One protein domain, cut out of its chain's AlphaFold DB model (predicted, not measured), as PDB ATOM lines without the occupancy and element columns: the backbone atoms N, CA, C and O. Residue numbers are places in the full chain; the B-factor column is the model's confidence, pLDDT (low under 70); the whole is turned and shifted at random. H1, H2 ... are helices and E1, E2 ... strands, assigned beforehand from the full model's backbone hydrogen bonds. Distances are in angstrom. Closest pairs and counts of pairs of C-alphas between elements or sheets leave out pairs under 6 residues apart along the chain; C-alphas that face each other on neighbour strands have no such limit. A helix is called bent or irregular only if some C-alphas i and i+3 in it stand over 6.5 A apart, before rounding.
ATOM      1  N   SER A  53     146.679 173.035 202.654       83.56
ATOM      2  CA  SER A  53     145.226 172.917 202.517       83.56
ATOM      3  C   SER A  53     144.849 172.175 201.242       83.56
ATOM      4  O   SER A  53     145.439 172.396 200.182       83.56
ATOM      5  N   LEU A  54     143.862 171.286 201.339       84.94
ATOM      6  CA  LEU A  54     143.408 170.462 200.231       84.94
ATOM      7  C   LEU A  54     141.888 170.311 200.237       84.94
ATOM      8  O   LEU A  54     141.294 169.857 201.213       84.94
ATOM      9  N   HIS A  55     141.276 170.608 199.092       82.50
ATOM     10  CA  HIS A  55     139.855 170.410 198.839       82.50
ATOM     11  C   HIS A  55     139.683 169.356 197.740       82.50
ATOM     12  O   HIS A  55     140.022 169.570 196.574       82.50
ATOM     13  N   LEU A  56     139.179 168.185 198.120       83.38
ATOM     14  CA  LEU A  56     138.904 167.075 197.216       83.38
ATOM     15  C   LEU A  56     137.403 166.916 197.051       83.38
ATOM     16  O   LEU A  56     136.690 166.727 198.030       83.38
ATOM     17  N   ALA A  57     136.936 166.913 195.808       81.69
ATOM     18  CA  ALA A  57     135.552 166.612 195.490       81.69
ATOM     19  C   ALA A  57     135.476 165.585 194.361       81.69
ATOM     20  O   ALA A  57     136.203 165.656 193.365       81.69
ATOM     21  N   VAL A  58     134.607 164.593 194.534       77.88
ATOM     22  CA  VAL A  58     134.400 163.530 193.557       77.88
ATOM     23  C   VAL A  58     133.080 163.745 192.838       77.88
ATOM     24  O   VAL A  58     132.019 163.763 193.455       77.88
ATOM     25  N   PHE A  59     133.151 163.857 191.514       75.50
ATOM     26  CA  PHE A  59     132.000 164.144 190.669       75.50
ATOM     27  C   PHE A  59     131.672 162.957 189.769       75.50
ATOM     28  O   PHE A  59     132.567 162.347 189.177       75.50
ATOM     29  N   SER A  60     130.377 162.689 189.592       67.81
ATOM     30  CA  SER A  60     129.874 161.691 188.635       67.81
ATOM     31  C   SER A  60     130.307 161.988 187.199       67.81
ATOM     32  O   SER A  60     130.599 161.084 186.417       67.81
ATOM     33  N   LYS A  61     130.364 163.275 186.839       67.56
ATOM     34  CA  LYS A  61     130.726 163.759 185.505       67.56
ATOM     35  C   LYS A  61     131.735 164.893 185.608       67.56
ATOM     36  O   LYS A  61     131.624 165.766 186.462       67.56
ATOM     37  N   ARG A  62     132.665 164.948 184.649       64.25
ATOM     38  CA  ARG A  62     133.652 166.040 184.544       64.25
ATOM     39  C   ARG A  62     132.990 167.421 184.485       64.25
ATOM     40  O   ARG A  62     133.505 168.355 185.080       64.25
ATOM     41  N   VAL A  63     131.859 167.532 183.782       63.75
ATOM     42  CA  VAL A  63     131.103 168.788 183.650       63.75
ATOM     43  C   VAL A  63     130.601 169.276 185.008       63.75
ATOM     44  O   VAL A  63     130.699 170.464 185.276       63.75
ATOM     45  N   HIS A  64     130.152 168.378 185.894       65.44
ATOM     46  CA  HIS A  64     129.700 168.768 187.234       65.44
ATOM     47  C   HIS A  64     130.849 169.335 188.065       65.44
ATOM     48  O   HIS A  64     130.655 170.333 188.738       65.44
ATOM     49  N   GLY A  65     132.057 168.775 187.948       63.19
ATOM     50  CA  GLY A  65     133.234 169.335 188.617       63.19
ATOM     51  C   GLY A  65     133.644 170.715 188.095       63.19
ATOM     52  O   GLY A  65     134.102 171.560 188.857       63.19
ATOM     53  N   VAL A  66     133.452 170.977 186.798       62.62
ATOM     54  CA  VAL A  66     133.684 172.315 186.224       62.62
ATOM     55  C   VAL A  66     132.617 173.300 186.703       62.62
ATOM     56  O   VAL A  66     132.969 174.389 187.133       62.62
ATOM     57  N   LEU A  67     131.337 172.918 186.686       61.91
ATOM     58  CA  LEU A  67     130.245 173.760 187.186       61.91
ATOM     59  C   LEU A  67     130.379 174.041 188.686       61.91
ATOM     60  O   LEU A  67     130.184 175.170 189.109       61.91
ATOM     61  N   ALA A  68     130.773 173.042 189.476       62.91
ATOM     62  CA  ALA A  68     131.061 173.201 190.896       62.91
ATOM     63  C   ALA A  68     132.174 174.224 191.130       62.91
ATOM     64  O   ALA A  68     132.018 175.113 191.953       62.91
ATOM     65  N   TYR A  69     133.267 174.130 190.368       59.69
ATOM     66  CA  TYR A  69     134.370 175.085 190.445       59.69
ATOM     67  C   TYR A  69     133.937 176.511 190.078       59.69
ATOM     68  O   TYR A  69     134.332 177.456 190.753       59.69
ATOM     69  N   LEU A  70     133.109 176.665 189.040       54.78
ATOM     70  CA  LEU A  70     132.589 177.970 188.624       54.78
ATOM     71  C   LEU A  70     131.615 178.559 189.660       54.78
ATOM     72  O   LEU A  70     131.693 179.747 189.945       54.78
ATOM     73  N   ASN A  71     130.763 177.729 190.268       54.66
ATOM     74  CA  ASN A  71     129.769 178.165 191.257       54.66
ATOM     75  C   ASN A  71     130.349 178.341 192.675       54.66
ATOM     76  O   ASN A  71     129.781 179.067 193.483       54.66
ATOM     77  N   CYS A  72     131.488 177.715 193.000       50.94
ATOM     78  CA  CYS A  72     132.172 177.904 194.287       50.94
ATOM     79  C   CYS A  72     132.679 179.337 194.507       50.94
ATOM     80  O   CYS A  72     133.012 179.681 195.638       50.94
ATOM     81  N   TYR A 128     125.529 148.443 192.060       78.50
ATOM     82  CA  TYR A 128     126.184 149.419 191.190       78.50
ATOM     83  C   TYR A 128     126.663 150.651 191.976       78.50
ATOM     84  O   TYR A 128     127.823 151.046 191.854       78.50
ATOM     85  N   ARG A 129     125.807 151.207 192.841       78.31
ATOM     86  CA  ARG A 129     126.135 152.338 193.722       78.31
ATOM     87  C   ARG A 129     127.298 152.028 194.659       78.31
ATOM     88  O   ARG A 129     128.250 152.798 194.727       78.31
ATOM     89  N   GLU A 130     127.250 150.902 195.363       83.50
ATOM     90  CA  GLU A 130     128.323 150.498 196.279       83.50
ATOM     91  C   GLU A 130     129.662 150.366 195.540       83.50
ATOM     92  O   GLU A 130     130.686 150.871 196.005       83.50
ATOM     93  N   ARG A 131     129.658 149.783 194.331       83.81
ATOM     94  CA  ARG A 131     130.853 149.716 193.472       83.81
ATOM     95  C   ARG A 131     131.382 151.096 193.104       83.81
ATOM     96  O   ARG A 131     132.598 151.294 193.141       83.81
ATOM     97  N   GLN A 132     130.503 152.041 192.768       80.62
ATOM     98  CA  GLN A 132     130.914 153.420 192.518       80.62
ATOM     99  C   GLN A 132     131.599 154.006 193.750       80.62
ATOM    100  O   GLN A 132     132.743 154.440 193.634       80.62
ATOM    101  N   ILE A 133     130.960 153.943 194.925       86.12
ATOM    102  CA  ILE A 133     131.496 154.472 196.189       86.12
ATOM    103  C   ILE A 133     132.866 153.860 196.507       86.12
ATOM    104  O   ILE A 133     133.818 154.580 196.813       86.12
ATOM    105  N   HIS A 134     133.010 152.538 196.390       88.06
ATOM    106  CA  HIS A 134     134.292 151.869 196.612       88.06
ATOM    107  C   HIS A 134     135.372 152.347 195.647       88.06
ATOM    108  O   HIS A 134     136.513 152.564 196.057       88.06
ATOM    109  N   HIS A 135     135.021 152.551 194.380       84.25
ATOM    110  CA  HIS A 135     135.958 153.063 193.397       84.25
ATOM    111  C   HIS A 135     136.353 154.522 193.689       84.25
ATOM    112  O   HIS A 135     137.541 154.843 193.604       84.25
ATOM    113  N   GLN A 136     135.413 155.378 194.123       85.69
ATOM    114  CA  GLN A 136     135.727 156.737 194.595       85.69
ATOM    115  C   GLN A 136     136.713 156.694 195.760       85.69
ATOM    116  O   GLN A 136     137.773 157.320 195.718       85.69
ATOM    117  N   ASN A 137     136.402 155.882 196.766       91.00
ATOM    118  CA  ASN A 137     137.215 155.766 197.963       91.00
ATOM    119  C   ASN A 137     138.615 155.209 197.667       91.00
ATOM    120  O   ASN A 137     139.585 155.652 198.277       91.00
ATOM    121  N   ALA A 138     138.754 154.300 196.699       88.19
ATOM    122  CA  ALA A 138     140.054 153.793 196.264       88.19
ATOM    123  C   ALA A 138     140.914 154.869 195.577       88.19
ATOM    124  O   ALA A 138     142.129 154.908 195.780       88.19
ATOM    125  N   HIS A 139     140.314 155.749 194.765       84.88
ATOM    126  CA  HIS A 139     141.036 156.884 194.171       84.88
ATOM    127  C   HIS A 139     141.467 157.897 195.228       84.88
ATOM    128  O   HIS A 139     142.635 158.279 195.258       84.88
ATOM    129  N   LEU A 140     140.555 158.271 196.123       89.12
ATOM    130  CA  LEU A 140     140.841 159.184 197.229       89.12
ATOM    131  C   LEU A 140     141.934 158.635 198.147       89.12
ATOM    132  O   LEU A 140     142.871 159.351 198.485       89.12
ATOM    133  N   SER A 141     141.869 157.343 198.478       91.44
ATOM    134  CA  SER A 141     142.891 156.663 199.277       91.44
ATOM    135  C   SER A 141     144.266 156.754 198.615       91.44
ATOM    136  O   SER A 141     145.237 157.101 199.283       91.44
ATOM    137  N   ARG A 142     144.361 156.534 197.294       87.56
ATOM    138  CA  ARG A 142     145.627 156.670 196.551       87.56
ATOM    139  C   ARG A 142     146.198 158.085 196.603       87.56
ATOM    140  O   ARG A 142     147.409 158.232 196.734       87.56
ATOM    141  N   ILE A 143     145.348 159.106 196.519       85.25
ATOM    142  CA  ILE A 143     145.775 160.512 196.586       85.25
ATOM    143  C   ILE A 143     146.263 160.853 197.991       85.25
ATOM    144  O   ILE A 143     147.371 161.355 198.144       85.25
ATOM    145  N   LEU A 144     145.467 160.532 199.013       89.69
ATOM    146  CA  LEU A 144     145.779 160.853 200.407       89.69
ATOM    147  C   LEU A 144     146.963 160.045 200.956       89.69
ATOM    148  O   LEU A 144     147.652 160.511 201.854       89.69
ATOM    149  N   SER A 145     147.244 158.870 200.390       88.81
ATOM    150  CA  SER A 145     148.420 158.066 200.753       88.81
ATOM    151  C   SER A 145     149.729 158.593 200.149       88.81
ATOM    152  O   SER A 145     150.800 158.069 200.466       88.81
ATOM    153  N   ALA A 146     149.686 159.597 199.264       85.38
ATOM    154  CA  ALA A 146     150.895 160.181 198.695       85.38
ATOM    155  C   ALA A 146     151.727 160.879 199.785       85.38
ATOM    156  O   ALA A 146     151.209 161.643 200.595       85.38
ATOM    157  N   SER A 147     153.045 160.666 199.786       81.12
ATOM    158  CA  SER A 147     153.950 161.186 200.826       81.12
ATOM    159  C   SER A 147     153.958 162.711 200.947       81.12
ATOM    160  O   SER A 147     154.244 163.230 202.024       81.12
ATOM    161  N   VAL A 148     153.614 163.422 199.871       81.19
ATOM    162  CA  VAL A 148     153.507 164.889 199.843       81.19
ATOM    163  C   VAL A 148     152.371 165.395 200.746       81.19
ATOM    164  O   VAL A 148     152.456 166.510 201.241       81.19
ATOM    165  N   MET A 149     151.362 164.563 201.033       84.12
ATOM    166  CA  MET A 149     150.172 164.918 201.822       84.12
ATOM    167  C   MET A 149     150.407 164.916 203.340       84.12
ATOM    168  O   MET A 149     149.500 165.228 204.104       84.12
ATOM    169  N   ARG A 150     151.603 164.541 203.815       82.88
ATOM    170  CA  ARG A 150     151.858 164.347 205.254       82.88
ATOM    171  C   ARG A 150     151.698 165.617 206.087       82.88
ATOM    172  O   ARG A 150     151.260 165.515 207.226       82.88
ATOM    173  N   ASN A 151     152.019 166.783 205.528       86.12
ATOM    174  CA  ASN A 151     151.964 168.070 206.234       86.12
ATOM    175  C   ASN A 151     150.627 168.800 206.062       86.12
ATOM    176  O   ASN A 151     150.525 169.984 206.377       86.12
ATOM    177  N   LEU A 152     149.607 168.104 205.560       89.62
ATOM    178  CA  LEU A 152     148.296 168.686 205.364       89.62
ATOM    179  C   LEU A 152     147.688 169.088 206.714       89.62
ATOM    180  O   LEU A 152     147.513 168.242 207.591       89.62
ATOM    181  N   SER A 153     147.366 170.370 206.872       90.56
ATOM    182  CA  SER A 153     146.705 170.926 208.055       90.56
ATOM    183  C   SER A 153     145.195 171.017 207.880       90.56
ATOM    184  O   SER A 153     144.464 170.880 208.861       90.56
ATOM    185  N   THR A 154     144.726 171.206 206.646       91.12
ATOM    186  CA  THR A 154     143.307 171.372 206.323       91.12
ATOM    187  C   THR A 154     142.906 170.440 205.188       91.12
ATOM    188  O   THR A 154     143.523 170.445 204.123       91.12
ATOM    189  N   LEU A 155     141.860 169.644 205.402       92.62
ATOM    190  CA  LEU A 155     141.304 168.736 204.404       92.62
ATOM    191  C   LEU A 155     139.789 168.886 204.351       92.62
ATOM    192  O   LEU A 155     139.110 168.592 205.333       92.62
ATOM    193  N   SER A 156     139.264 169.236 203.180       91.00
ATOM    194  CA  SER A 156     137.850 169.055 202.865       91.00
ATOM    195  C   SER A 156     137.685 167.938 201.850       91.00
ATOM    196  O   SER A 156     138.296 167.965 200.781       91.00
ATOM    197  N   LEU A 157     136.861 166.952 202.183       91.19
ATOM    198  CA  LEU A 157     136.557 165.812 201.340       91.19
ATOM    199  C   LEU A 157     135.059 165.750 201.048       91.19
ATOM    200  O   LEU A 157     134.249 165.546 201.950       91.19
ATOM    201  N   HIS A 158     134.718 165.839 199.767       88.69
ATOM    202  CA  HIS A 158     133.369 165.680 199.247       88.69
ATOM    203  C   HIS A 158     133.293 164.400 198.408       88.69
ATOM    204  O   HIS A 158     133.869 164.313 197.319       88.69
ATOM    205  N   SER A 159     132.610 163.377 198.916       89.06
ATOM    206  CA  SER A 159     132.418 162.090 198.231       89.06
ATOM    207  C   SER A 159     131.050 161.502 198.565       89.06
ATOM    208  O   SER A 159     130.301 162.096 199.322       89.06
ATOM    209  N   TYR A 160     130.674 160.357 198.000       87.94
ATOM    210  CA  TYR A 160     129.319 159.833 198.219       87.94
ATOM    211  C   TYR A 160     129.126 159.230 199.617       87.94
ATOM    212  O   TYR A 160     128.069 159.398 200.216       87.94
ATOM    213  N   ALA A 161     130.134 158.514 200.122       90.25
ATOM    214  CA  ALA A 161     130.161 157.932 201.465       90.25
ATOM    215  C   ALA A 161     131.558 157.377 201.791       90.25
ATOM    216  O   ALA A 161     132.340 157.036 200.896       90.25
ATOM    217  N   LEU A 162     131.846 157.182 203.079       93.00
ATOM    218  CA  LEU A 162     133.034 156.471 203.554       93.00
ATOM    219  C   LEU A 162     132.710 154.989 203.805       93.00
ATOM    220  O   LEU A 162     132.195 154.637 204.858       93.00
ATOM    221  N   LEU A 163     133.056 154.123 202.848       91.06
ATOM    222  CA  LEU A 163     132.858 152.662 202.942       91.06
ATOM    223  C   LEU A 163     134.166 151.858 202.861       91.06
ATOM    224  O   LEU A 163     134.163 150.638 203.000       91.06
ATOM    225  N   SER A 164     135.298 152.509 202.578       91.88
ATOM    226  CA  SER A 164     136.582 151.824 202.383       91.88
ATOM    227  C   SER A 164     137.496 151.974 203.603       91.88
ATOM    228  O   SER A 164     137.884 153.102 203.924       91.88
ATOM    229  N   PRO A 165     137.949 150.861 204.208       92.00
ATOM    230  CA  PRO A 165     138.993 150.890 205.228       92.00
ATOM    231  C   PRO A 165     140.302 151.512 204.722       92.00
ATOM    232  O   PRO A 165     140.993 152.179 205.481       92.00
ATOM    233  N   SER A 166     140.632 151.361 203.436       93.06
ATOM    234  CA  SER A 166     141.843 151.950 202.845       93.06
ATOM    235  C   SER A 166     141.790 153.477 202.811       93.06
ATOM    236  O   SER A 166     142.809 154.132 203.023       93.06
ATOM    237  N   LEU A 167     140.612 154.064 202.569       94.69
ATOM    238  CA  LEU A 167     140.439 155.515 202.654       94.69
ATOM    239  C   LEU A 167     140.538 155.987 204.107       94.69
ATOM    240  O   LEU A 167     141.279 156.925 204.384       94.69
ATOM    241  N   ALA A 168     139.857 155.307 205.033       94.88
ATOM    242  CA  ALA A 168     139.953 155.635 206.454       94.88
ATOM    243  C   ALA A 168     141.382 155.497 206.995       94.88
ATOM    244  O   ALA A 168     141.817 156.341 207.765       94.88
ATOM    245  N   SER A 169     142.138 154.490 206.548       94.38
ATOM    246  CA  SER A 169     143.550 154.326 206.897       94.38
ATOM    247  C   SER A 169     144.432 155.440 206.328       94.38
ATOM    248  O   SER A 169     145.396 155.838 206.974       94.38
ATOM    249  N   ALA A 170     144.135 155.934 205.123       93.94
ATOM    250  CA  ALA A 170     144.862 157.068 204.561       93.94
ATOM    251  C   ALA A 170     144.584 158.338 205.382       93.94
ATOM    252  O   ALA A 170     145.521 159.014 205.796       93.94
ATOM    253  N   LEU A 171     143.312 158.601 205.705       95.06
ATOM    254  CA  LEU A 171     142.893 159.713 206.563       95.06
ATOM    255  C   LEU A 171     143.502 159.630 207.971       95.06
ATOM    256  O   LEU A 171     144.022 160.622 208.474       95.06
ATOM    257  N   SER A 172     143.497 158.447 208.592       94.06
ATOM    258  CA  SER A 172     144.024 158.248 209.946       94.06
ATOM    259  C   SER A 172     145.539 158.437 210.038       94.06
ATOM    260  O   SER A 172     146.053 158.636 211.139       94.06
ATOM    261  N   SER A 173     146.252 158.399 208.906       93.06
ATOM    262  CA  SER A 173     147.701 158.608 208.825       93.06
ATOM    263  C   SER A 173     148.125 160.083 208.761       93.06
ATOM    264  O   SER A 173     149.313 160.377 208.916       93.06
ATOM    265  N   LEU A 174     147.181 161.014 208.566       93.19
ATOM    266  CA  LEU A 174     147.442 162.452 208.434       93.19
ATOM    267  C   LEU A 174     147.678 163.101 209.809       93.19
ATOM    268  O   LEU A 174     146.777 163.683 210.408       93.19
ATOM    269  N   SER A 175     148.905 162.996 210.321       92.50
ATOM    270  CA  SER A 175     149.268 163.421 211.684       92.50
ATOM    271  C   SER A 175     149.249 164.930 211.931       92.50
ATOM    272  O   SER A 175     149.160 165.360 213.076       92.50
ATOM    273  N   HIS A 176     149.379 165.740 210.880       92.81
ATOM    274  CA  HIS A 176     149.419 167.202 210.990       92.81
ATOM    275  C   HIS A 176     148.054 167.863 210.776       92.81
ATOM    276  O   HIS A 176     147.951 169.088 210.867       92.81
ATOM    277  N   LEU A 177     147.010 167.067 210.525       94.94
ATOM    278  CA  LEU A 177     145.689 167.578 210.204       94.94
ATOM    279  C   LEU A 177     145.044 168.224 211.433       94.94
ATOM    280  O   LEU A 177     144.940 167.614 212.497       94.94
ATOM    281  N   ARG A 178     144.608 169.474 211.267       95.44
ATOM    282  CA  ARG A 178     143.943 170.297 212.286       95.44
ATOM    283  C   ARG A 178     142.484 170.571 211.936       95.44
ATOM    284  O   ARG A 178     141.664 170.672 212.839       95.44
ATOM    285  N   HIS A 179     142.152 170.648 210.654       96.00
ATOM    286  CA  HIS A 179     140.795 170.905 210.185       96.00
ATOM    287  C   HIS A 179     140.385 169.801 209.217       96.00
ATOM    288  O   HIS A 179     141.048 169.584 208.199       96.00
ATOM    289  N   LEU A 180     139.310 169.089 209.548       96.88
ATOM    290  CA  LEU A 180     138.781 168.010 208.725       96.88
ATOM    291  C   LEU A 180     137.298 168.231 208.443       96.88
ATOM    292  O   LEU A 180     136.477 168.242 209.357       96.88
ATOM    293  N   THR A 181     136.960 168.306 207.162       95.75
ATOM    294  CA  THR A 181     135.585 168.312 206.674       95.75
ATOM    295  C   THR A 181     135.329 167.057 205.850       95.75
ATOM    296  O   THR A 181     135.952 166.841 204.814       95.75
ATOM    297  N   LEU A 182     134.397 166.222 206.299       95.56
ATOM    298  CA  LEU A 182     133.874 165.072 205.572       95.56
ATOM    299  C   LEU A 182     132.430 165.368 205.180       95.56
ATOM    300  O   LEU A 182     131.528 165.287 206.011       95.56
ATOM    301  N   ASN A 183     132.202 165.732 203.922       92.25
ATOM    302  CA  ASN A 183     130.884 166.125 203.446       92.25
ATOM    303  C   ASN A 183     130.368 165.149 202.389       92.25
ATOM    304  O   ASN A 183     130.747 165.218 201.219       92.25
ATOM    305  N   PHE A 184     129.447 164.281 202.803       91.69
ATOM    306  CA  PHE A 184     128.867 163.268 201.930       91.69
ATOM    307  C   PHE A 184     127.514 163.657 201.321       91.69
ATOM    308  O   PHE A 184     126.799 162.799 200.813       91.69
ATOM    309  N   SER A 185     127.125 164.936 201.367       87.81
ATOM    310  CA  SER A 185     125.860 165.410 200.781       87.81
ATOM    311  C   SER A 185     125.945 166.746 200.046       87.81
ATOM    312  O   SER A 185     124.914 167.353 199.751       87.81
ATOM    313  N   HIS A 186     127.154 167.197 199.702       82.50
ATOM    314  CA  HIS A 186     127.355 168.467 199.005       82.50
ATOM    315  C   HIS A 186     126.560 168.512 197.680       82.50
ATOM    316  O   HIS A 186     126.699 167.594 196.872       82.50
ATOM    317  N   PRO A 187     125.775 169.568 197.388       77.12
ATOM    318  CA  PRO A 187     124.935 169.630 196.183       77.12
ATOM    319  C   PRO A 187     125.699 169.345 194.886       77.12
ATOM    320  O   PRO A 187     125.236 168.628 194.005       77.12
ATOM    321  N   ALA A 188     126.933 169.840 194.804       73.31
ATOM    322  CA  ALA A 188     127.770 169.668 193.623       73.31
ATOM    323  C   ALA A 188     128.168 168.208 193.317       73.31
ATOM    324  O   ALA A 188     128.485 167.900 192.170       73.31
ATOM    325  N   ILE A 189     128.154 167.307 194.308       76.50
ATOM    326  CA  ILE A 189     128.467 165.883 194.102       76.50
ATOM    327  C   ILE A 189     127.215 165.036 193.852       76.50
ATOM    328  O   ILE A 189     127.337 163.822 193.685       76.50
ATOM    329  N   HIS A 190     126.021 165.644 193.823       80.12
ATOM    330  CA  HIS A 190     124.775 164.909 193.635       80.12
ATOM    331  C   HIS A 190     124.777 164.197 192.285       80.12
ATOM    332  O   HIS A 190     124.950 164.780 191.211       80.12
ATOM    333  N   ASP A 191     124.594 162.890 192.362       74.31
ATOM    334  CA  ASP A 191     124.522 162.022 191.206       74.31
ATOM    335  C   ASP A 191     123.056 161.707 190.916       74.31
ATOM    336  O   ASP A 191     122.377 161.177 191.801       74.31
ATOM    337  N   PRO A 192     122.553 161.982 189.698       70.44
ATOM    338  CA  PRO A 192     121.189 161.625 189.326       70.44
ATOM    339  C   PRO A 192     120.938 160.109 189.337       70.44
ATOM    340  O   PRO A 192     119.784 159.694 189.292       70.44
ATOM    341  N   CYS A 193     121.978 159.266 189.393       70.50
ATOM    342  CA  CYS A 193     121.791 157.826 189.580       70.50
ATOM    343  C   CYS A 193     121.383 157.443 191.015       70.50
ATOM    344  O   CYS A 193     120.982 156.300 191.259       70.50
ATOM    345  N   LEU A 194     121.470 158.379 191.967       75.38
ATOM    346  CA  LEU A 194     121.027 158.189 193.342       75.38
ATOM    347  C   LEU A 194     119.639 158.808 193.543       75.38
ATOM    348  O   LEU A 194     119.355 159.872 192.995       75.38
ATOM    349  N   PRO A 195     118.759 158.166 194.334       77.69
ATOM    350  CA  PRO A 195     117.459 158.741 194.649       77.69
ATOM    351  C   PRO A 195     117.607 160.118 195.299       77.69
ATOM    352  O   PRO A 195     118.499 160.302 196.121       77.69
ATOM    353  N   ALA A 196     116.700 161.054 195.013       74.75
ATOM    354  CA  ALA A 196     116.757 162.406 195.581       74.75
ATOM    355  C   ALA A 196     116.829 162.403 197.122       74.75
ATOM    356  O   ALA A 196     117.589 163.163 197.717       74.75
ATOM    357  N   PHE A 197     116.113 161.477 197.772       82.62
ATOM    358  CA  PHE A 197     116.136 161.334 199.229       82.62
ATOM    359  C   PHE A 197     117.496 160.882 199.780       82.62
ATOM    360  O   PHE A 197     117.776 161.129 200.947       82.62
ATOM    361  N   TYR A 198     118.353 160.249 198.965       84.75
ATOM    362  CA  TYR A 198     119.663 159.750 199.395       84.75
ATOM    363  C   TYR A 198     120.510 160.858 200.016       84.75
ATOM    364  O   TYR A 198     121.198 160.618 201.002       84.75
ATOM    365  N   TRP A 199     120.438 162.063 199.451       85.56
ATOM    366  CA  TRP A 199     121.223 163.219 199.871       85.56
ATOM    367  C   TRP A 199     120.576 164.033 200.991       85.56
ATOM    368  O   TRP A 199     121.256 164.853 201.601       85.56
ATOM    369  N   ALA A 200     119.281 163.823 201.238       85.00
ATOM    370  CA  ALA A 200     118.463 164.636 202.135       85.00
ATOM    371  C   ALA A 200     118.207 163.980 203.502       85.00
ATOM    372  O   ALA A 200     117.745 164.656 204.420       85.00
ATOM    373  N   SER A 201     118.531 162.693 203.670       86.88
ATOM    374  CA  SER A 201     118.381 161.977 204.941       86.88
ATOM    375  C   SER A 201     119.704 161.467 205.512       86.88
ATOM    376  O   SER A 201     120.672 161.210 204.789       86.88
ATOM    377  N   ALA A 202     119.741 161.319 206.840       87.81
ATOM    378  CA  ALA A 202     120.829 160.617 207.505       87.81
ATOM    379  C   ALA A 202     120.887 159.159 207.003       87.81
ATOM    380  O   ALA A 202     119.841 158.523 206.819       87.81
ATOM    381  N   PRO A 203     122.087 158.619 206.744       89.38
ATOM    382  CA  PRO A 203     122.226 157.281 206.193       89.38
ATOM    383  C   PRO A 203     121.916 156.206 207.254       89.38
ATOM    384  O   PRO A 203     122.389 156.303 208.390       89.38
ATOM    385  N   PRO A 204     121.158 155.151 206.909       88.12
ATOM    386  CA  PRO A 204     120.856 154.072 207.843       88.12
ATOM    387  C   PRO A 204     122.119 153.269 208.168       88.12
ATOM    388  O   PRO A 204     122.902 152.915 207.276       88.12
ATOM    389  N   ILE A 205     122.308 152.970 209.453       88.75
ATOM    390  CA  ILE A 205     123.537 152.349 209.945       88.75
ATOM    391  C   ILE A 205     123.690 150.905 209.466       88.75
ATOM    392  O   ILE A 205     124.806 150.447 209.254       88.75
ATOM    393  N   GLU A 206     122.583 150.213 209.193       86.25
ATOM    394  CA  GLU A 206     122.590 148.836 208.697       86.25
ATOM    395  C   GLU A 206     123.084 148.741 207.248       86.25
ATOM    396  O   GLU A 206     123.522 147.676 206.820       86.25
ATOM    397  N   LYS A 207     122.997 149.837 206.478       83.31
ATOM    398  CA  LYS A 207     123.386 149.856 205.057       83.31
ATOM    399  C   LYS A 207     124.733 150.519 204.815       83.31
ATOM    400  O   LYS A 207     125.478 150.064 203.956       83.31
ATOM    401  N   GLU A 208     125.025 151.609 205.520       83.81
ATOM    402  CA  GLU A 208     126.240 152.408 205.291       83.81
ATOM    403  C   GLU A 208     127.185 152.439 206.504       83.81
ATOM    404  O   GLU A 208     128.295 152.968 206.406       83.81
ATOM    405  N   GLY A 209     126.788 151.854 207.639       87.62
ATOM    406  CA  GLY A 209     127.676 151.670 208.781       87.62
ATOM    407  C   GLY A 209     128.787 150.684 208.438       87.62
ATOM    408  O   GLY A 209     128.547 149.603 207.902       87.62
ATOM    409  N   CYS A 210     130.034 151.055 208.721       88.31
ATOM    410  CA  CYS A 210     131.174 150.212 208.382       88.31
ATOM    411  C   CYS A 210     132.337 150.345 209.370       88.31
ATOM    412  O   CYS A 210     132.427 151.280 210.169       88.31
ATOM    413  N   THR A 211     133.275 149.401 209.283       90.25
ATOM    414  CA  THR A 211     134.481 149.356 210.122       90.25
ATOM    415  C   THR A 211     135.493 150.452 209.790       90.25
ATOM    416  O   THR A 211     136.419 150.669 210.569       90.25
ATOM    417  N   ALA A 212     135.321 151.181 208.682       93.56
ATOM    418  CA  ALA A 212     136.174 152.316 208.339       93.56
ATOM    419  C   ALA A 212     136.125 153.403 209.430       93.56
ATOM    420  O   ALA A 212     137.150 153.991 209.764       93.56
ATOM    421  N   TRP A 213     134.970 153.592 210.074       95.38
ATOM    422  CA  TRP A 213     134.833 154.501 211.214       95.38
ATOM    423  C   TRP A 213     135.634 154.055 212.441       95.38
ATOM    424  O   TRP A 213     136.157 154.901 213.156       95.38
ATOM    425  N   ASN A 214     135.824 152.746 212.656       95.06
ATOM    426  CA  ASN A 214     136.655 152.246 213.760       95.06
ATOM    427  C   ASN A 214     138.128 152.645 213.596       95.06
ATOM    428  O   ASN A 214     138.810 152.847 214.596       95.06
ATOM    429  N   LEU A 215     138.619 152.766 212.355       94.19
ATOM    430  CA  LEU A 215     139.984 153.223 212.077       94.19
ATOM    431  C   LEU A 215     140.165 154.701 212.432       94.19
ATOM    432  O   LEU A 215     141.182 155.054 213.018       94.19
ATOM    433  N   LEU A 216     139.179 155.543 212.106       94.94
ATOM    434  CA  LEU A 216     139.202 156.972 212.441       94.94
ATOM    435  C   LEU A 216     139.021 157.208 213.945       94.94
ATOM    436  O   LEU A 216     139.708 158.040 214.524       94.94
ATOM    437  N   ALA A 217     138.152 156.422 214.579       94.69
ATOM    438  CA  ALA A 217     137.904 156.472 216.015       94.69
ATOM    439  C   ALA A 217     139.003 155.798 216.858       94.69
ATOM    440  O   ALA A 217     139.037 155.956 218.075       94.69
ATOM    441  N   GLY A 218     139.891 155.009 216.242       92.56
ATOM    442  CA  GLY A 218     140.900 154.228 216.964       92.56
ATOM    443  C   GLY A 218     140.309 153.107 217.828       92.56
ATOM    444  O   GLY A 218     140.908 152.728 218.831       92.56
ATOM    445  N   ILE A 219     139.140 152.570 217.467       93.38
ATOM    446  CA  ILE A 219     138.473 151.503 218.224       93.38
ATOM    447  C   ILE A 219     139.154 150.163 217.943       93.38
ATOM    448  O   ILE A 219     139.132 149.672 216.812       93.38
ATOM    449  N   GLY A 220     139.706 149.555 218.995       91.12
ATOM    450  CA  GLY A 220     140.458 148.298 218.956       91.12
ATOM    451  C   GLY A 220     141.972 148.516 218.882       91.12
ATOM    452  O   GLY A 220     142.443 149.462 218.256       91.12
ATOM    453  N   ASP A 221     142.745 147.618 219.497       86.00
ATOM    454  CA  ASP A 221     144.189 147.792 219.723       86.00
ATOM    455  C   ASP A 221     144.997 148.115 218.461       86.00
ATOM    456  O   ASP A 221     145.869 148.983 218.478       86.00
ATOM    457  N   ALA A 222     144.716 147.431 217.350       88.19
ATOM    458  CA  ALA A 222     145.416 147.660 216.087       88.19
ATOM    459  C   ALA A 222     145.116 149.054 215.503       88.19
ATOM    460  O   ALA A 222     146.012 149.730 214.988       88.19
ATOM    461  N   ASN A 223     143.868 149.508 215.630       90.12
ATOM    462  CA  ASN A 223     143.423 150.805 215.129       90.12
ATOM    463  C   ASN A 223     143.972 151.930 216.012       90.12
ATOM    464  O   ASN A 223     144.535 152.890 215.497       90.12
ATOM    465  N   ALA A 224     143.927 151.767 217.337       88.06
ATOM    466  CA  ALA A 224     144.497 152.724 218.283       88.06
ATOM    467  C   ALA A 224     146.003 152.944 218.056       88.06
ATOM    468  O   ALA A 224     146.481 154.075 218.094       88.06
ATOM    469  N   ARG A 225     146.763 151.875 217.774       88.38
ATOM    470  CA  ARG A 225     148.212 151.968 217.507       88.38
ATOM    471  C   ARG A 225     148.548 152.611 216.161       88.38
ATOM    472  O   ARG A 225     149.634 153.179 216.024       88.38
ATOM    473  N   SER A 226     147.669 152.490 215.168       88.19
ATOM    474  CA  SER A 226     147.880 153.028 213.816       88.19
ATOM    475  C   SER A 226     147.306 154.431 213.622       88.19
ATOM    476  O   SER A 226     147.772 155.145 212.736       88.19
ATOM    477  N   LEU A 227     146.370 154.860 214.473       93.00
ATOM    478  CA  LEU A 227     145.813 156.206 214.449       93.00
ATOM    479  C   LEU A 227     146.912 157.246 214.710       93.00
ATOM    480  O   LEU A 227     147.642 157.200 215.704       93.00
ATOM    481  N   ARG A 228     147.051 158.180 213.772       93.75
ATOM    482  CA  ARG A 228     147.905 159.370 213.878       93.75
ATOM    483  C   ARG A 228     147.092 160.661 213.825       93.75
ATOM    484  O   ARG A 228     147.607 161.703 214.202       93.75
ATOM    485  N   LEU A 229     145.836 160.580 213.396       93.50
ATOM    486  CA  LEU A 229     144.869 161.670 213.397       93.50
ATOM    487  C   LEU A 229     144.324 161.912 214.817       93.50
ATOM    488  O   LEU A 229     143.272 161.391 215.184       93.50
ATOM    489  N   ASN A 230     145.079 162.655 215.623       92.62
ATOM    490  CA  ASN A 230     144.761 162.963 217.026       92.62
ATOM    491  C   ASN A 230     144.892 164.459 217.382       92.62
ATOM    492  O   ASN A 230     144.763 164.839 218.545       92.62
ATOM    493  N   GLY A 231     145.173 165.309 216.391       92.19
ATOM    494  CA  GLY A 231     145.421 166.741 216.563       92.19
ATOM    495  C   GLY A 231     144.320 167.649 216.017       92.19
ATOM    496  O   GLY A 231     144.586 168.835 215.810       92.19
ATOM    497  N   LEU A 232     143.123 167.130 215.731       96.12
ATOM    498  CA  LEU A 232     142.055 167.937 215.139       96.12
ATOM    499  C   LEU A 232     141.595 169.043 216.092       96.12
ATOM    500  O   LEU A 232     141.383 168.811 217.277       96.12
ATOM    501  N   ARG A 233     141.417 170.237 215.527       96.12
ATOM    502  CA  ARG A 233     140.828 171.435 216.137       96.12
ATOM    503  C   ARG A 233     139.409 171.681 215.654       96.12
ATOM    504  O   ARG A 233     138.601 172.196 216.415       96.12
ATOM    505  N   SER A 234     139.112 171.297 214.418       96.38
ATOM    506  CA  SER A 234     137.786 171.419 213.823       96.38
ATOM    507  C   SER A 234     137.425 170.132 213.089       96.38
ATOM    508  O   SER A 234     138.215 169.627 212.278       96.38
ATOM    509  N   LEU A 235     136.253 169.582 213.409       97.62
ATOM    510  CA  LEU A 235     135.704 168.372 212.806       97.62
ATOM    511  C   LEU A 235     134.294 168.650 212.288       97.62
ATOM    512  O   LEU A 235     133.361 168.861 213.056       97.62
ATOM    513  N   HIS A 236     134.150 168.616 210.967       97.06
ATOM    514  CA  HIS A 236     132.885 168.817 210.279       97.06
ATOM    515  C   HIS A 236     132.503 167.517 209.578       97.06
ATOM    516  O   HIS A 236     133.222 167.054 208.693       97.06
ATOM    517  N   VAL A 237     131.375 166.920 209.947       96.81
ATOM    518  CA  VAL A 237     130.897 165.672 209.347       96.81
ATOM    519  C   VAL A 237     129.459 165.853 208.892       96.81
ATOM    520  O   VAL A 237     128.578 166.156 209.694       96.81
ATOM    521  N   ARG A 238     129.212 165.640 207.597       95.19
ATOM    522  CA  ARG A 238     127.881 165.725 206.997       95.19
ATOM    523  C   ARG A 238     127.495 164.411 206.330       95.19
ATOM    524  O   ARG A 238     128.252 163.902 205.504       95.19
ATOM    525  N   ARG A 239     126.306 163.898 206.664       94.31
ATOM    526  CA  ARG A 239     125.713 162.647 206.165       94.31
ATOM    527  C   ARG A 239     126.594 161.418 206.434       94.31
ATOM    528  O   ARG A 239     127.125 160.806 205.511       94.31
ATOM    529  N   ALA A 240     126.737 161.031 207.701       95.19
ATOM    530  CA  ALA A 240     127.585 159.904 208.102       95.19
ATOM    531  C   ALA A 240     126.836 158.834 208.908       95.19
ATOM    532  O   ALA A 240     126.178 159.131 209.904       95.19
ATOM    533  N   ALA A 241     127.011 157.571 208.502       94.56
ATOM    534  CA  ALA A 241     126.519 156.388 209.209       94.56
ATOM    535  C   ALA A 241     127.549 155.925 210.252       94.56
ATOM    536  O   ALA A 241     128.150 154.858 210.133       94.56
ATOM    537  N   ILE A 242     127.802 156.781 211.236       95.75
ATOM    538  CA  ILE A 242     128.701 156.528 212.367       95.75
ATOM    539  C   ILE A 242     127.863 156.244 213.616       95.75
ATOM    540  O   ILE A 242     126.799 156.835 213.772       95.75
ATOM    541  N   THR A 243     128.306 155.339 214.492       95.88
ATOM    542  CA  THR A 243     127.643 155.106 215.791       95.88
ATOM    543  C   THR A 243     128.032 156.173 216.814       95.88
ATOM    544  O   THR A 243     129.122 156.746 216.746       95.88
ATOM    545  N   SER A 244     127.201 156.359 217.836       96.00
ATOM    546  CA  SER A 244     127.448 157.246 218.984       96.00
ATOM    547  C   SER A 244     128.760 156.895 219.691       96.00
ATOM    548  O   SER A 244     129.573 157.761 220.013       96.00
ATOM    549  N   ARG A 245     129.059 155.594 219.832       94.75
ATOM    550  CA  ARG A 245     130.347 155.107 220.350       94.75
ATOM    551  C   ARG A 245     131.530 155.482 219.454       94.75
ATOM    552  O   ARG A 245     132.531 155.963 219.970       94.75
ATOM    553  N   GLN A 246     131.439 155.251 218.143       95.62
ATOM    554  CA  GLN A 246     132.508 155.603 217.198       95.62
ATOM    555  C   GLN A 246     132.793 157.103 217.209       95.62
ATOM    556  O   GLN A 246     133.955 157.500 217.241       95.62
ATOM    557  N   LEU A 247     131.747 157.925 217.221       96.62
ATOM    558  CA  LEU A 247     131.889 159.372 217.225       96.62
ATOM    559  C   LEU A 247     132.501 159.881 218.539       96.62
ATOM    560  O   LEU A 247     133.450 160.661 218.489       96.62
ATOM    561  N   ARG A 248     132.044 159.387 219.701       95.31
ATOM    562  CA  ARG A 248     132.636 159.732 221.011       95.31
ATOM    563  C   ARG A 248     134.112 159.365 221.093       95.31
ATOM    564  O   ARG A 248     134.923 160.208 221.457       95.31
ATOM    565  N   GLU A 249     134.475 158.141 220.713       94.31
ATOM    566  CA  GLU A 249     135.877 157.704 220.702       94.31
ATOM    567  C   GLU A 249     136.722 158.575 219.770       94.31
ATOM    568  O   GLU A 249     137.823 158.985 220.124       94.31
ATOM    569  N   TRP A 250     136.192 158.947 218.605       95.25
ATOM    570  CA  TRP A 250     136.913 159.824 217.690       95.25
ATOM    571  C   TRP A 250     137.146 161.225 218.271       95.25
ATOM    572  O   TRP A 250     138.264 161.743 218.192       95.25
ATOM    573  N   VAL A 251     136.136 161.813 218.916       95.00
ATOM    574  CA  VAL A 251     136.273 163.092 219.630       95.00
ATOM    575  C   VAL A 251     137.256 162.965 220.800       95.00
ATOM    576  O   VAL A 251     138.098 163.839 220.993       95.00
ATOM    577  N   LEU A 252     137.222 161.854 221.543       92.06
ATOM    578  CA  LEU A 252     138.131 161.583 222.663       92.06
ATOM    579  C   LEU A 252     139.600 161.564 222.227       92.06
ATOM    580  O   LEU A 252     140.469 162.057 222.937       92.06
ATOM    581  N   ARG A 253     139.884 161.031 221.035       91.94
ATOM    582  CA  ARG A 253     141.247 160.979 220.487       91.94
ATOM    583  C   ARG A 253     141.786 162.335 220.047       91.94
ATOM    584  O   ARG A 253     142.987 162.433 219.818       91.94
ATOM    585  N   ASN A 254     140.942 163.355 219.932       93.62
ATOM    586  CA  ASN A 254     141.324 164.689 219.485       93.62
ATOM    587  C   ASN A 254     141.169 165.688 220.634       93.62
ATOM    588  O   ASN A 254     140.200 166.439 220.714       93.62
TER     589      ASN A 254
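AT A GLANCE: This is residues 53 to 72 and 128 to 254 of the 396 residues of a protein of Cyphellophora europaea CBS 101466 (UniProt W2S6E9). What shape do these atoms make? A wall of four parallel strands, E1 to E4, has the long helix H2 over one face, along its edge strand E1, and the other face of the wall is largely bare; from H2 a chain of helices, H4, H7 and H9, each touching the one before, leads on without being on the sheet. H1 only grazes the sheet beside its edge strand E1. What is it built of? The printed part has 147 residues with nine named helices and four named strands, class mixed, in the order E1 H1 H2 H3 E2 H4 E3 H5 H6 H7 H8 E4 H9; the sheet's order is E1 E2 E3 E4. How large is it? It is compact, with a radius of gyration of the C-alphas of 14.8 A and spans of 41 by 35 by 24 A.

IN THESE COORDINATES: What comes before the cut? E1, residues 53 to 59, runs 19.8 A from C-alpha 53 at (145.226, 172.917, 202.517), and H1 is residues 62 to 71. What follows it? H2, residues 128 to 144, is 24.5 A long and begins at C-alpha 128 at (126.184, 149.419, 191.190). Then come H3, 147 to 151, irregular with C-alphas 148 and 151 7.3 A apart, E2, 154 to 158, H4, 165 to 172, and E3, 179 to 183. What closes the printed part? H5, 196 to 199, H6, 205 to 208, H7, 212 to 217, and H8, 221 to 226, precede E4, 234 to 240, 16.4 A long, and H9, 244 to 252, ending at C-alpha 252 at (138.131, 161.583, 222.663).

HOW THE PARTS SIT: How do the strands pair? N 54 and O 154 of E1 and E2 are 2.9 A apart, N 157 and O 181 of E2 and E3 2.8 A, and N 182 and O 236 of E3 and E4 2.8 A. E2, H4, E3, with a right-handed crossover, and E3, H5 to H8, E4 are strand-helix-strand units, parallel neighbour strands with helices between. Which helices meet? H2 is on the sheet over E1 at a height of 9.3 A, and its residues 137 to 144 touch H4, closest at C-alphas 141 and 167, 4.3 A. The hub H7 touches H4, C-alphas 165 and 212 at 4.4 A, and H9, C-alphas 217 and 250 at 3.9 A, and H8 only at the corner, C-alphas 215 and 223 at 5.2 A. Which do not? H3, only just, H5 and H6 are not on the sheet and touch no helix. How do helix backbones run? H1, H2, H4, H7, H8 and H9 have every O i to N i+4 pair within hydrogen-bond range; H3 has 0 of 1, with 1 of 2 O i to N i+3 pairs, and H5 and H6 are too short.

THE WHOLE: Where is the cut? Residues 73 to 127 are not printed, and C-alphas 72 and 128 are 29.3 A apart. Which link is long? E3 to H5, 12 residues. Where is confidence low? Residues 60 to 72 are under 70 in pLDDT.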